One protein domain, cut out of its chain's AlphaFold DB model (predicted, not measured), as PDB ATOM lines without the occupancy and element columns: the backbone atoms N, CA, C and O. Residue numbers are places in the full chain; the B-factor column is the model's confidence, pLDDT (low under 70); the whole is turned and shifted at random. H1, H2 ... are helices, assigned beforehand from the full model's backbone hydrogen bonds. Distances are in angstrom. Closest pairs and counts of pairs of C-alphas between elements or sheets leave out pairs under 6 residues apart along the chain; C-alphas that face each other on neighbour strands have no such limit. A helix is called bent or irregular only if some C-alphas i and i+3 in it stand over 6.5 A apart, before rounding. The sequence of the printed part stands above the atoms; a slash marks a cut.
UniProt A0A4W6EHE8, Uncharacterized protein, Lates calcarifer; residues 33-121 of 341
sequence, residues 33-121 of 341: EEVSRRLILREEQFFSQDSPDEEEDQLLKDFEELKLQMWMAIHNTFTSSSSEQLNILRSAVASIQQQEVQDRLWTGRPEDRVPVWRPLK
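What this domain is: This is residues 33 to 121 of the 341 residues of an uncharacterized protein of Lates calcarifer (UniProt A0A4W6EHE8). Two long helices, H2 and H3, open as a V from a tight link, and shorter H1 packs on both. Residues 107 to 121, with no named element, follow H3 at the V's open end and fold back from there into the V. The 89 printed residues hold H1, H2, H3 in chain order, all helix, no named strand; elongated, 46 by 26 by 16 A, only just compact, close to loose, radius of gyration of the C-alphas 14.5 A.

Where its parts are: H2, residues 53 to 78, runs 40.7 A from C-alpha 53 (-26.692, 9.268, 56.012); it is irregular, C-alphas 75 and 78 being 7.7 A apart. H3, residues 83 to 106, runs 35.0 A to C-alpha 106 (-13.556, -5.131, 56.100). H1 is residues 33 to 46, 19.9 A.

How they stand to each other: H2, with residues 69 to 77, touches H3, opposite ways at a steep tilt of 45 degrees; closest C-alphas Met 70 and Ala 92, 4.8 A. H1 and H2 are a helical hairpin, at a shallow 22 degrees; closest C-alphas Ser 36 and Leu 66, 7.1 A. H1 touches H3, the same way at a shallow 24 degrees; closest C-alphas Glu 33 and Ser 95, 4.7 A. O i to N i+4 pairs are within hydrogen-bond range throughout H1 and H3, and in 19 of 22 in H2.

The domain as a whole: The farthest C-alphas, Asp 50 and Ser 81, are 46.0 A apart. The printed part has no cut and no long link between helices; residues 50 to 54 are under pLDDT 70.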
ATOM      1  N   GLU A  33     -17.095  -3.865  35.800       96.19
ATOM      2  CA  GLU A  33     -15.815  -3.774  36.500       96.19
ATOM      3  C   GLU A  33     -15.491  -2.333  36.910       96.19
ATOM      4  O   GLU A  33     -15.039  -2.095  38.032       96.19
ATOM      5  N   GLU A  34     -15.748  -1.365  36.030       96.25
ATOM      6  CA  GLU A  34     -15.496   0.050  36.306       96.25
ATOM      7  C   GLU A  34     -16.529   0.610  37.287       96.25
ATOM      8  O   GLU A  34     -16.162   1.312  38.233       96.25
ATOM      9  N   VAL A  35     -17.798   0.210  37.135       96.31
ATOM     10  CA  VAL A  35     -18.862   0.527  38.099       96.31
ATOM     11  C   VAL A  35     -18.493  -0.002  39.489       96.31
ATOM     12  O   VAL A  35     -18.508   0.746  40.466       96.31
ATOM     13  N   SER A  36     -18.076  -1.268  39.581       97.12
ATOM     14  CA  SER A  36     -17.632  -1.895  40.831       97.12
ATOM     15  C   SER A  36     -16.459  -1.150  41.471       97.12
ATOM     16  O   SER A  36     -16.504  -0.844  42.665       97.12
ATOM     17  N   ARG A  37     -15.439  -0.786  40.685       96.81
ATOM     18  CA  ARG A  37     -14.278  -0.025  41.167       96.81
ATOM     19  C   ARG A  37     -14.679   1.340  41.722       96.81
ATOM     20  O   ARG A  37     -14.205   1.732  42.787       96.81
ATOM     21  N   ARG A  38     -15.572   2.054  41.032       96.31
ATOM     22  CA  ARG A  38     -16.078   3.358  41.478       96.31
ATOM     23  C   ARG A  38     -16.867   3.249  42.779       96.31
ATOM     24  O   ARG A  38     -16.661   4.070  43.670       96.31
ATOM     25  N   LEU A  39     -17.728   2.239  42.903       95.88
ATOM     26  CA  LEU A  39     -18.503   2.011  44.123       95.88
ATOM     27  C   LEU A  39     -17.610   1.651  45.311       95.88
ATOM     28  O   LEU A  39     -17.835   2.166  46.401       95.88
ATOM     29  N   ILE A  40     -16.557   0.855  45.102       95.75
ATOM     30  CA  ILE A  40     -15.553   0.573  46.142       95.75
ATOM     31  C   ILE A  40     -14.858   1.860  46.601       95.75
ATOM     32  O   ILE A  40     -14.769   2.106  47.798       95.75
ATOM     33  N   LEU A  41     -14.410   2.714  45.674       94.19
ATOM     34  CA  LEU A  41     -13.763   3.983  46.033       94.19
ATOM     35  C   LEU A  41     -14.701   4.907  46.816       94.19
ATOM     36  O   LEU A  41     -14.275   5.556  47.770       94.19
ATOM     37  N   ARG A  42     -15.977   4.962  46.422       93.06
ATOM     38  CA  ARG A  42     -16.993   5.754  47.118       93.06
ATOM     39  C   ARG A  42     -17.279   5.193  48.513       93.06
ATOM     40  O   ARG A  42     -17.362   5.967  49.457       93.06
ATOM     41  N   GLU A  43     -17.364   3.868  48.649       92.62
ATOM     42  CA  GLU A  43     -17.486   3.180  49.941       92.62
ATOM     43  C   GLU A  43     -16.296   3.517  50.850       92.62
ATOM     44  O   GLU A  43     -16.482   3.930  51.988       92.62
ATOM     45  N   GLU A  44     -15.065   3.411  50.354       90.94
ATOM     46  CA  GLU A  44     -13.875   3.731  51.147       90.94
ATOM     47  C   GLU A  44     -13.847   5.189  51.600       90.94
ATOM     48  O   GLU A  44     -13.482   5.459  52.742       90.94
ATOM     49  N   GLN A  45     -14.235   6.125  50.733       89.44
ATOM     50  CA  GLN A  45     -14.311   7.545  51.078       89.44
ATOM     51  C   GLN A  45     -15.373   7.807  52.146       89.44
ATOM     52  O   GLN A  45     -15.064   8.466  53.139       89.44
ATOM     53  N   PHE A  46     -16.569   7.238  51.970       86.44
ATOM     54  CA  PHE A  46     -17.692   7.396  52.891       86.44
ATOM     55  C   PHE A  46     -17.380   6.820  54.277       86.44
ATOM     56  O   PHE A  46     -17.645   7.450  55.286       86.44
ATOM     57  N   PHE A  47     -16.728   5.659  54.361       84.75
ATOM     58  CA  PHE A  47     -16.374   5.053  55.653       84.75
ATOM     59  C   PHE A  47     -15.006   5.513  56.203       84.75
ATOM     60  O   PHE A  47     -14.557   5.027  57.244       84.75
ATOM     61  N   SER A  48     -14.331   6.448  55.520       81.31
ATOM     62  CA  SER A  48     -13.109   7.114  56.006       81.31
ATOM     63  C   SER A  48     -13.343   8.553  56.476       81.31
ATOM     64  O   SER A  48     -12.464   9.116  57.131       81.31
ATOM     65  N   GLN A  49     -14.476   9.166  56.127       71.75
ATOM     66  CA  GLN A  49     -14.846  10.544  56.468       71.75
ATOM     67  C   GLN A  49     -16.229  10.542  57.136       71.75
ATOM     68  O   GLN A  49     -17.044   9.691  56.824       71.75
ATOM     69  N   ASP A  50     -16.518  11.470  58.052       63.41
ATOM     70  CA  ASP A  50     -17.865  11.587  58.641       63.41
ATOM     71  C   ASP A  50     -18.822  12.237  57.613       63.41
ATOM     72  O   ASP A  50     -18.991  13.460  57.586       63.41
ATOM     73  N   SER A  51     -19.383  11.428  56.711       61.94
ATOM     74  CA  SER A  51     -20.318  11.820  55.642       61.94
ATOM     75  C   SER A  51     -21.797  11.574  56.012       61.94
ATOM     76  O   SER A  51     -22.075  10.809  56.931       61.94
ATOM     77  N   PRO A  52     -22.762  12.246  55.346       64.88
ATOM     78  CA  PRO A  52     -24.181  12.217  55.728       64.88
ATOM     79  C   PRO A  52     -24.930  10.929  55.327       64.88
ATOM     80  O   PRO A  52     -24.715  10.398  54.240       64.88
ATOM     81  N   ASP A  53     -25.899  10.509  56.152       69.50
ATOM     82  CA  ASP A  53     -26.692   9.268  56.012       69.50
ATOM     83  C   ASP A  53     -27.386   9.079  54.639       69.50
ATOM     84  O   ASP A  53     -27.508   7.958  54.153       69.50
ATOM     85  N   GLU A  54     -27.819  10.155  53.962       66.81
ATOM     86  CA  GLU A  54     -28.487  10.064  52.644       66.81
ATOM     87  C   GLU A  54     -27.576   9.491  51.542       66.81
ATOM     88  O   GLU A  54     -28.056   8.893  50.574       66.81
ATOM     89  N   GLU A  55     -26.256   9.649  51.673       80.75
ATOM     90  CA  GLU A  55     -25.308   9.052  50.735       80.75
ATOM     91  C   GLU A  55     -25.174   7.538  50.952       80.75
ATOM     92  O   GLU A  55     -24.999   6.814  49.970       80.75
ATOM     93  N   GLU A  56     -25.332   7.040  52.185       86.06
ATOM     94  CA  GLU A  56     -25.264   5.606  52.502       86.06
ATOM     95  C   GLU A  56     -26.395   4.823  51.818       86.06
ATOM     96  O   GLU A  56     -26.144   3.811  51.156       86.06
ATOM     97  N   ASP A  57     -27.626   5.340  51.885       88.75
ATOM     98  CA  ASP A  57     -28.799   4.748  51.228       88.75
ATOM     99  C   ASP A  57     -28.633   4.675  49.704       88.75
ATOM    100  O   ASP A  57     -29.078   3.717  49.060       88.75
ATOM    101  N   GLN A  58     -28.010   5.692  49.102       91.69
ATOM    102  CA  GLN A  58     -27.747   5.691  47.667       91.69
ATOM    103  C   GLN A  58     -26.660   4.673  47.299       91.69
ATOM    104  O   GLN A  58     -26.843   3.939  46.329       91.69
ATOM    105  N   LEU A  59     -25.572   4.574  48.076       92.25
ATOM    106  CA  LEU A  59     -24.547   3.546  47.857       92.25
ATOM    107  C   LEU A  59     -25.136   2.136  47.933       92.25
ATOM    108  O   LEU A  59     -24.825   1.303  47.081       92.25
ATOM    109  N   LEU A  60     -25.995   1.867  48.921       92.81
ATOM    110  CA  LEU A  60     -26.639   0.564  49.063       92.81
ATOM    111  C   LEU A  60     -27.438   0.195  47.804       92.81
ATOM    112  O   LEU A  60     -27.277  -0.910  47.285       92.81
ATOM    113  N   LYS A  61     -28.247   1.127  47.279       94.62
ATOM    114  CA  LYS A  61     -29.013   0.923  46.036       94.62
ATOM    115  C   LYS A  61     -28.102   0.670  44.839       94.62
ATOM    116  O   LYS A  61     -28.353  -0.254  44.069       94.62
ATOM    117  N   ASP A  62     -27.025   1.441  44.705       94.62
ATOM    118  CA  ASP A  62     -26.074   1.283  43.601       94.62
ATOM    119  C   ASP A  62     -25.376  -0.096  43.661       94.62
ATOM    120  O   ASP A  62     -25.191  -0.758  42.634       94.62
ATOM    121  N   PHE A  63     -25.042  -0.589  44.862       94.94
ATOM    122  CA  PHE A  63     -24.510  -1.944  45.056       94.94
ATOM    123  C   PHE A  63     -25.538  -3.041  44.752       94.94
ATOM    124  O   PHE A  63     -25.171  -4.116  44.267       94.94
ATOM    125  N   GLU A  64     -26.815  -2.823  45.059       95.12
ATOM    126  CA  GLU A  64     -27.892  -3.749  44.701       95.12
ATOM    127  C   GLU A  64     -28.080  -3.863  43.190       95.12
ATOM    128  O   GLU A  64     -28.157  -4.986  42.683       95.12
ATOM    129  N   GLU A  65     -28.047  -2.739  42.477       96.00
ATOM    130  CA  GLU A  65     -28.112  -2.718  41.016       96.00
ATOM    131  C   GLU A  65     -26.896  -3.415  40.394       96.00
ATOM    132  O   GLU A  65     -27.047  -4.305  39.556       96.00
ATOM    133  N   LEU A  66     -25.682  -3.111  40.872       95.50
ATOM    134  CA  LEU A  66     -24.469  -3.793  40.420       95.50
ATOM    135  C   LEU A  66     -24.585  -5.317  40.600       95.50
ATOM    136  O   LEU A  66     -24.291  -6.072  39.672       95.50
ATOM    137  N   LYS A  67     -25.043  -5.784  41.772       95.62
ATOM    138  CA  LYS A  67     -25.264  -7.218  42.025       95.62
ATOM    139  C   LYS A  67     -26.245  -7.812  41.019       95.62
ATOM    140  O   LYS A  67     -25.984  -8.895  40.501       95.62
ATOM    141  N   LEU A  68     -27.363  -7.135  40.755       96.00
ATOM    142  CA  LEU A  68     -28.372  -7.610  39.813       96.00
ATOM    143  C   LEU A  68     -27.763  -7.820  38.423       96.00
ATOM    144  O   LEU A  68     -27.871  -8.916  37.869       96.00
ATOM    145  N   GLN A  69     -27.045  -6.818  37.912       96.06
ATOM    146  CA  GLN A  69     -26.400  -6.883  36.601       96.06
ATOM    147  C   GLN A  69     -25.314  -7.964  36.539       96.06
ATOM    148  O   GLN A  69     -25.265  -8.743  35.584       96.06
ATOM    149  N   MET A  70     -24.491  -8.090  37.588       96.56
ATOM    150  CA  MET A  70     -23.500  -9.167  37.698       96.56
ATOM    151  C   MET A  70     -24.167 -10.541  37.598       96.56
ATOM    152  O   MET A  70     -23.747 -11.381  36.805       96.56
ATOM    153  N   TRP A  71     -25.228 -10.789  38.369       97.38
ATOM    154  CA  TRP A  71     -25.902 -12.088  38.366       97.38
ATOM    155  C   TRP A  71     -26.651 -12.368  37.066       97.38
ATOM    156  O   TRP A  71     -26.665 -13.518  36.627       97.38
ATOM    157  N   MET A  72     -27.204 -11.347  36.410       95.94
ATOM    158  CA  MET A  72     -27.777 -11.480  35.070       95.94
ATOM    159  C   MET A  72     -26.717 -11.890  34.041       95.94
ATOM    160  O   MET A  72     -26.955 -12.814  33.261       95.94
ATOM    161  N   ALA A  73     -25.531 -11.280  34.082       95.88
ATOM    162  CA  ALA A  73     -24.414 -11.646  33.215       95.88
ATOM    163  C   ALA A  73     -23.991 -13.113  33.414       95.88
ATOM    164  O   ALA A  73     -23.900 -13.868  32.445       95.88
ATOM    165  N   ILE A  74     -23.820 -13.555  34.669       96.81
ATOM    166  CA  ILE A  74     -23.499 -14.960  34.978       96.81
ATOM    167  C   ILE A  74     -24.622 -15.898  34.511       96.81
ATOM    168  O   ILE A  74     -24.355 -16.933  33.899       96.81
ATOM    169  N   HIS A  75     -25.887 -15.549  34.755       95.75
ATOM    170  CA  HIS A  75     -27.037 -16.356  34.339       95.75
ATOM    171  C   HIS A  75     -27.082 -16.569  32.819       95.75
ATOM    172  O   HIS A  75     -27.404 -17.661  32.344       95.75
ATOM    173  N   ASN A  76     -26.690 -15.554  32.050       94.19
ATOM    174  CA  ASN A  76     -26.733 -15.571  30.591       94.19
ATOM    175  C   ASN A  76     -25.520 -16.241  29.923       94.19
ATOM    176  O   ASN A  76     -25.463 -16.278  28.694       94.19
ATOM    177  N   THR A  77     -24.610 -16.851  30.699       95.38
ATOM    178  CA  THR A  77     -23.380 -17.517  30.214       95.38
ATOM    179  C   THR A  77     -23.605 -18.440  29.007       95.38
ATOM    180  O   THR A  77     -22.766 -18.511  28.114       95.38
ATOM    181  N   PHE A  78     -24.739 -19.148  28.951       94.38
ATOM    182  CA  PHE A  78     -25.045 -20.112  27.885       94.38
ATOM    183  C   PHE A  78     -26.146 -19.659  26.908       94.38
ATOM    184  O   PHE A  78     -26.709 -20.497  26.197       94.38
ATOM    185  N   THR A  79     -26.513 -18.375  26.906       89.75
ATOM    186  CA  THR A  79     -27.584 -17.840  26.044       89.75
ATOM    187  C   THR A  79     -27.056 -17.439  24.666       89.75
ATOM    188  O   THR A  79     -27.703 -17.706  23.657       89.75
ATOM    189  N   SER A  80     -25.874 -16.822  24.611       78.56
ATOM    190  CA  SER A  80     -25.212 -16.381  23.381       78.56
ATOM    191  C   SER A  80     -23.698 -16.391  23.578       78.56
ATOM    192  O   SER A  80     -23.213 -16.149  24.678       78.56
ATOM    193  N   SER A  81     -22.949 -16.650  22.507       82.69
ATOM    194  CA  SER A  81     -21.480 -16.569  22.495       82.69
ATOM    195  C   SER A  81     -20.974 -15.326  21.756       82.69
ATOM    196  O   SER A  81     -19.867 -15.338  21.220       82.69
ATOM    197  N   SER A  82     -21.785 -14.264  21.671       89.75
ATOM    198  CA  SER A  82     -21.342 -13.004  21.071       89.75
ATOM    199  C   SER A  82     -20.204 -12.381  21.886       89.75
ATOM    200  O   SER A  82     -20.147 -12.508  23.111       89.75
ATOM    201  N   SER A  83     -19.297 -11.676  21.202       89.25
ATOM    202  CA  SER A  83     -18.163 -11.010  21.857       89.25
ATOM    203  C   SER A  83     -18.608 -10.028  22.943       89.25
ATOM    204  O   SER A  83     -17.928  -9.888  23.953       89.25
ATOM    205  N   GLU A  84     -19.742  -9.362  22.742       90.62
ATOM    206  CA  GLU A  84     -20.334  -8.428  23.699       90.62
ATOM    207  C   GLU A  84     -20.751  -9.131  24.996       90.62
ATOM    208  O   GLU A  84     -20.311  -8.740  26.072       90.62
ATOM    209  N   GLN A  85     -21.488 -10.243  24.904       91.06
ATOM    210  CA  GLN A  85     -21.907 -11.015  26.079       91.06
ATOM    211  C   GLN A  85     -20.712 -11.595  26.846       91.06
ATOM    212  O   GLN A  85     -20.704 -11.588  28.074       91.06
ATOM    213  N   LEU A  86     -19.664 -12.035  26.140       94.25
ATOM    214  CA  LEU A  86     -18.424 -12.491  26.776       94.25
ATOM    215  C   LEU A  86     -17.680 -11.347  27.486       94.25
ATOM    216  O   LEU A  86     -17.091 -11.561  28.544       94.25
ATOM    217  N   ASN A  87     -17.723 -10.126  26.947       94.31
ATOM    218  CA  ASN A  87     -17.145  -8.955  27.607       94.31
ATOM    219  C   ASN A  87     -17.925  -8.577  28.872       94.31
ATOM    220  O   ASN A  87     -17.300  -8.337  29.905       94.31
ATOM    221  N   ILE A  88     -19.261  -8.600  28.820       95.50
ATOM    222  CA  ILE A  88     -20.121  -8.369  29.991       95.50
ATOM    223  C   ILE A  88     -19.845  -9.432  31.064       95.50
ATOM    224  O   ILE A  88     -19.635  -9.091  32.227       95.50
ATOM    225  N   LEU A  89     -19.763 -10.710  30.677       96.75
ATOM    226  CA  LEU A  89     -19.431 -11.806  31.586       96.75
ATOM    227  C   LEU A  89     -18.058 -11.611  32.240       96.75
ATOM    228  O   LEU A  89     -17.941 -11.713  33.460       96.75
ATOM    229  N   ARG A  90     -17.023 -11.294  31.452       96.81
ATOM    230  CA  ARG A  90     -15.674 -11.029  31.974       96.81
ATOM    231  C   ARG A  90     -15.678  -9.870  32.967       96.81
ATOM    232  O   ARG A  90     -15.076  -9.977  34.032       96.81
ATOM    233  N   SER A  91     -16.395  -8.798  32.637       97.44
ATOM    234  CA  SER A  91     -16.531  -7.628  33.497       97.44
ATOM    235  C   SER A  91     -17.243  -7.973  34.811       97.44
ATOM    236  O   SER A  91     -16.740  -7.645  35.880       97.44
ATOM    237  N   ALA A  92     -18.336  -8.744  34.759       97.81
ATOM    238  CA  ALA A  92     -19.031  -9.234  35.950       97.81
ATOM    239  C   ALA A  92     -18.123 -10.094  36.846       97.81
ATOM    240  O   ALA A  92     -18.121  -9.931  38.066       97.81
ATOM    241  N   VAL A  93     -17.324 -10.994  36.261       97.56
ATOM    242  CA  VAL A  93     -16.378 -11.836  37.012       97.56
ATOM    243  C   VAL A  93     -15.265 -10.999  37.648       97.56
ATOM    244  O   VAL A  93     -14.880 -11.264  38.792       97.56
ATOM    245  N   ALA A  94     -14.777  -9.964  36.963       97.56
ATOM    246  CA  ALA A  94     -13.827  -9.019  37.539       97.56
ATOM    247  C   ALA A  94     -14.441  -8.256  38.727       97.56
ATOM    248  O   ALA A  94     -13.817  -8.187  39.789       97.56
ATOM    249  N   SER A  95     -15.693  -7.798  38.620       97.94
ATOM    250  CA  SER A  95     -16.426  -7.191  39.741       97.94
ATOM    251  C   SER A  95     -16.560  -8.151  40.926       97.94
ATOM    252  O   SER A  95     -16.317  -7.750  42.061       97.94
ATOM    253  N   ILE A  96     -16.856  -9.441  40.695       97.62
ATOM    254  CA  ILE A  96     -16.893 -10.462  41.764       97.62
ATOM    255  C   ILE A  96     -15.546 -10.518  42.499       97.62
ATOM    256  O   ILE A  96     -15.520 -10.526  43.730       97.62
ATOM    257  N   GLN A  97     -14.428 -10.546  41.764       96.62
ATOM    258  CA  GLN A  97     -13.085 -10.587  42.355       96.62
ATOM    259  C   GLN A  97     -12.801  -9.334  43.193       96.62
ATOM    260  O   GLN A  97     -12.317  -9.456  44.319       96.62
ATOM    261  N   GLN A  98     -13.121  -8.148  42.670       97.25
ATOM    262  CA  GLN A  98     -12.936  -6.878  43.376       97.25
ATOM    263  C   GLN A  98     -13.745  -6.834  44.678       97.25
ATOM    264  O   GLN A  98     -13.189  -6.532  45.734       97.25
ATOM    265  N   GLN A  99     -15.030  -7.200  44.630       97.12
ATOM    266  CA  GLN A  99     -15.898  -7.197  45.811       97.12
ATOM    267  C   GLN A  99     -15.445  -8.209  46.870       97.12
ATOM    268  O   GLN A  99     -15.505  -7.912  48.059       97.12
ATOM    269  N   GLU A 100     -14.922  -9.368  46.466       95.56
ATOM    270  CA  GLU A 100     -14.383 -10.358  47.406       95.56
ATOM    271  C   GLU A 100     -13.045  -9.914  48.033       95.56
ATOM    272  O   GLU A 100     -12.712 -10.270  49.167       95.56
ATOM    273  N   VAL A 101     -12.223  -9.150  47.308       96.44
ATOM    274  CA  VAL A 101     -11.053  -8.482  47.904       96.44
ATOM    275  C   VAL A 101     -11.515  -7.442  48.920       96.44
ATOM    276  O   VAL A 101     -10.985  -7.414  50.029       96.44
ATOM    277  N   GLN A 102     -12.541  -6.661  48.585       96.06
ATOM    278  CA  GLN A 102     -13.063  -5.628  49.469       96.06
ATOM    279  C   GLN A 102     -13.681  -6.202  50.749       96.06
ATOM    280  O   GLN A 102     -13.367  -5.738  51.843       96.06
ATOM    281  N   ASP A 103     -14.460  -7.283  50.657       95.88
ATOM    282  CA  ASP A 103     -14.986  -8.005  51.826       95.88
ATOM    283  C   ASP A 103     -13.866  -8.426  52.800       95.88
ATOM    284  O   ASP A 103     -14.016  -8.344  54.024       95.88
ATOM    285  N   ARG A 104     -12.701  -8.829  52.272       95.12
ATOM    286  CA  ARG A 104     -11.535  -9.195  53.091       95.12
ATOM    287  C   ARG A 104     -10.910  -7.999  53.810       95.12
ATOM    288  O   ARG A 104     -10.414  -8.180  54.917       95.12
ATOM    289  N   LEU A 105     -10.959  -6.793  53.243       93.44
ATOM    290  CA  LEU A 105     -10.441  -5.571  53.883       93.44
ATOM    291  C   LEU A 105     -11.321  -5.073  55.042       93.44
ATOM    292  O   LEU A 105     -10.824  -4.410  55.962       93.44
ATOM    293  N   TRP A 106     -12.610  -5.408  55.014       92.25
ATOM    294  CA  TRP A 106     -13.556  -5.131  56.100       92.25
ATOM    295  C   TRP A 106     -13.558  -6.207  57.192       92.25
ATOM    296  O   TRP A 106     -14.086  -5.987  58.282       92.25
ATOM    297  N   THR A 107     -12.931  -7.358  56.945       91.94
ATOM    298  CA  THR A 107     -12.881  -8.457  57.913       91.94
ATOM    299  C   THR A 107     -12.085  -8.056  59.160       91.94
ATOM    300  O   THR A 107     -10.932  -7.641  59.071       91.94
ATOM    301  N   GLY A 108     -12.686  -8.215  60.343       85.88
ATOM    302  CA  GLY A 108     -12.039  -7.941  61.633       85.88
ATOM    303  C   GLY A 108     -12.086  -6.480  62.090       85.88
ATOM    304  O   GLY A 108     -11.483  -6.151  63.112       85.88
ATOM    305  N   ARG A 109     -12.798  -5.605  61.368       87.62
ATOM    306  CA  ARG A 109     -13.090  -4.245  61.839       87.62
ATOM    307  C   ARG A 109     -14.243  -4.239  62.861       87.62
ATOM    308  O   ARG A 109     -15.046  -5.172  62.857       87.62
ATOM    309  N   PRO A 110     -14.324  -3.216  63.733       85.38
ATOM    310  CA  PRO A 110     -15.464  -3.025  64.629       85.38
ATOM    311  C   PRO A 110     -16.786  -2.927  63.857       85.38
ATOM    312  O   PRO A 110     -16.828  -2.264  62.821       85.38
ATOM    313  N   GLU A 111     -17.847  -3.573  64.350       80.38
ATOM    314  CA  GLU A 111     -19.150  -3.658  63.663       80.38
ATOM    315  C   GLU A 111     -19.771  -2.282  63.370       80.38
ATOM    316  O   GLU A 111     -20.404  -2.111  62.337       80.38
ATOM    317  N   ASP A 112     -19.526  -1.285  64.225       81.75
ATOM    318  CA  ASP A 112     -19.997   0.100  64.082       81.75
ATOM    319  C   ASP A 112     -19.325   0.872  62.934       81.75
ATOM    320  O   ASP A 112     -19.727   1.989  62.624       81.75
ATOM    321  N   ARG A 113     -18.288   0.301  62.313       83.31
ATOM    322  CA  ARG A 113     -17.504   0.930  61.237       83.31
ATOM    323  C   ARG A 113     -17.479   0.111  59.954       83.31
ATOM    324  O   ARG A 113     -16.648   0.374  59.087       83.31
ATOM    325  N   VAL A 114     -18.315  -0.916  59.860       89.00
ATOM    326  CA  VAL A 114     -18.427  -1.772  58.678       89.00
ATOM    327  C   VAL A 114     -19.710  -1.395  57.936       89.00
ATOM    328  O   VAL A 114     -20.752  -1.288  58.582       89.00
ATOM    329  N   PRO A 115     -19.670  -1.227  56.601       90.25
ATOM    330  CA  PRO A 115     -20.881  -0.974  55.835       90.25
ATOM    331  C   PRO A 115     -21.920  -2.075  56.041       90.25
ATOM    332  O   PRO A 115     -21.578  -3.260  56.030       90.25
ATOM    333  N   VAL A 116     -23.198  -1.707  56.147       90.25
ATOM    334  CA  VAL A 116     -24.291  -2.654  56.448       90.25
ATOM    335  C   VAL A 116     -24.450  -3.774  55.411       90.25
ATOM    336  O   VAL A 116     -24.999  -4.833  55.711       90.25
ATOM    337  N   TRP A 117     -23.958  -3.570  54.185       91.38
ATOM    338  CA  TRP A 117     -23.969  -4.571  53.116       91.38
ATOM    339  C   TRP A 117     -22.762  -5.520  53.128       91.38
ATOM    340  O   TRP A 117     -22.738  -6.472  52.346       91.38
ATOM    341  N   ARG A 118     -21.749  -5.297  53.973       93.44
ATOM    342  CA  ARG A 118     -20.556  -6.152  54.044       93.44
ATOM    343  C   ARG A 118     -20.740  -7.288  55.065       93.44
ATOM    344  O   ARG A 118     -21.292  -7.068  56.139       93.44
ATOM    345  N   PRO A 119     -20.215  -8.500  54.793       93.69
ATOM    346  CA  PRO A 119     -19.626  -8.945  53.528       93.69
ATOM    347  C   PRO A 119     -20.697  -9.317  52.486       93.69
ATOM    348  O   PRO A 119     -21.717  -9.925  52.821       93.69
ATOM    349  N   LEU A 120     -20.418  -9.050  51.210       93.25
ATOM    350  CA  LEU A 120     -21.287  -9.415  50.085       93.25
ATOM    351  C   LEU A 120     -21.214 -10.909  49.722       93.25
ATOM    352  O   LEU A 120     -22.175 -11.456  49.175       93.25
ATOM    353  N   LYS A 121     -20.094 -11.585  50.026       94.44
ATOM    354  CA  LYS A 121     -19.850 -13.020  49.764       94.44
ATOM    355  C   LYS A 121     -20.089 -13.401  48.298       94.44
ATOM    356  O   LYS A 121     -20.724 -14.420  47.992       94.44
TER     357      LYS A 121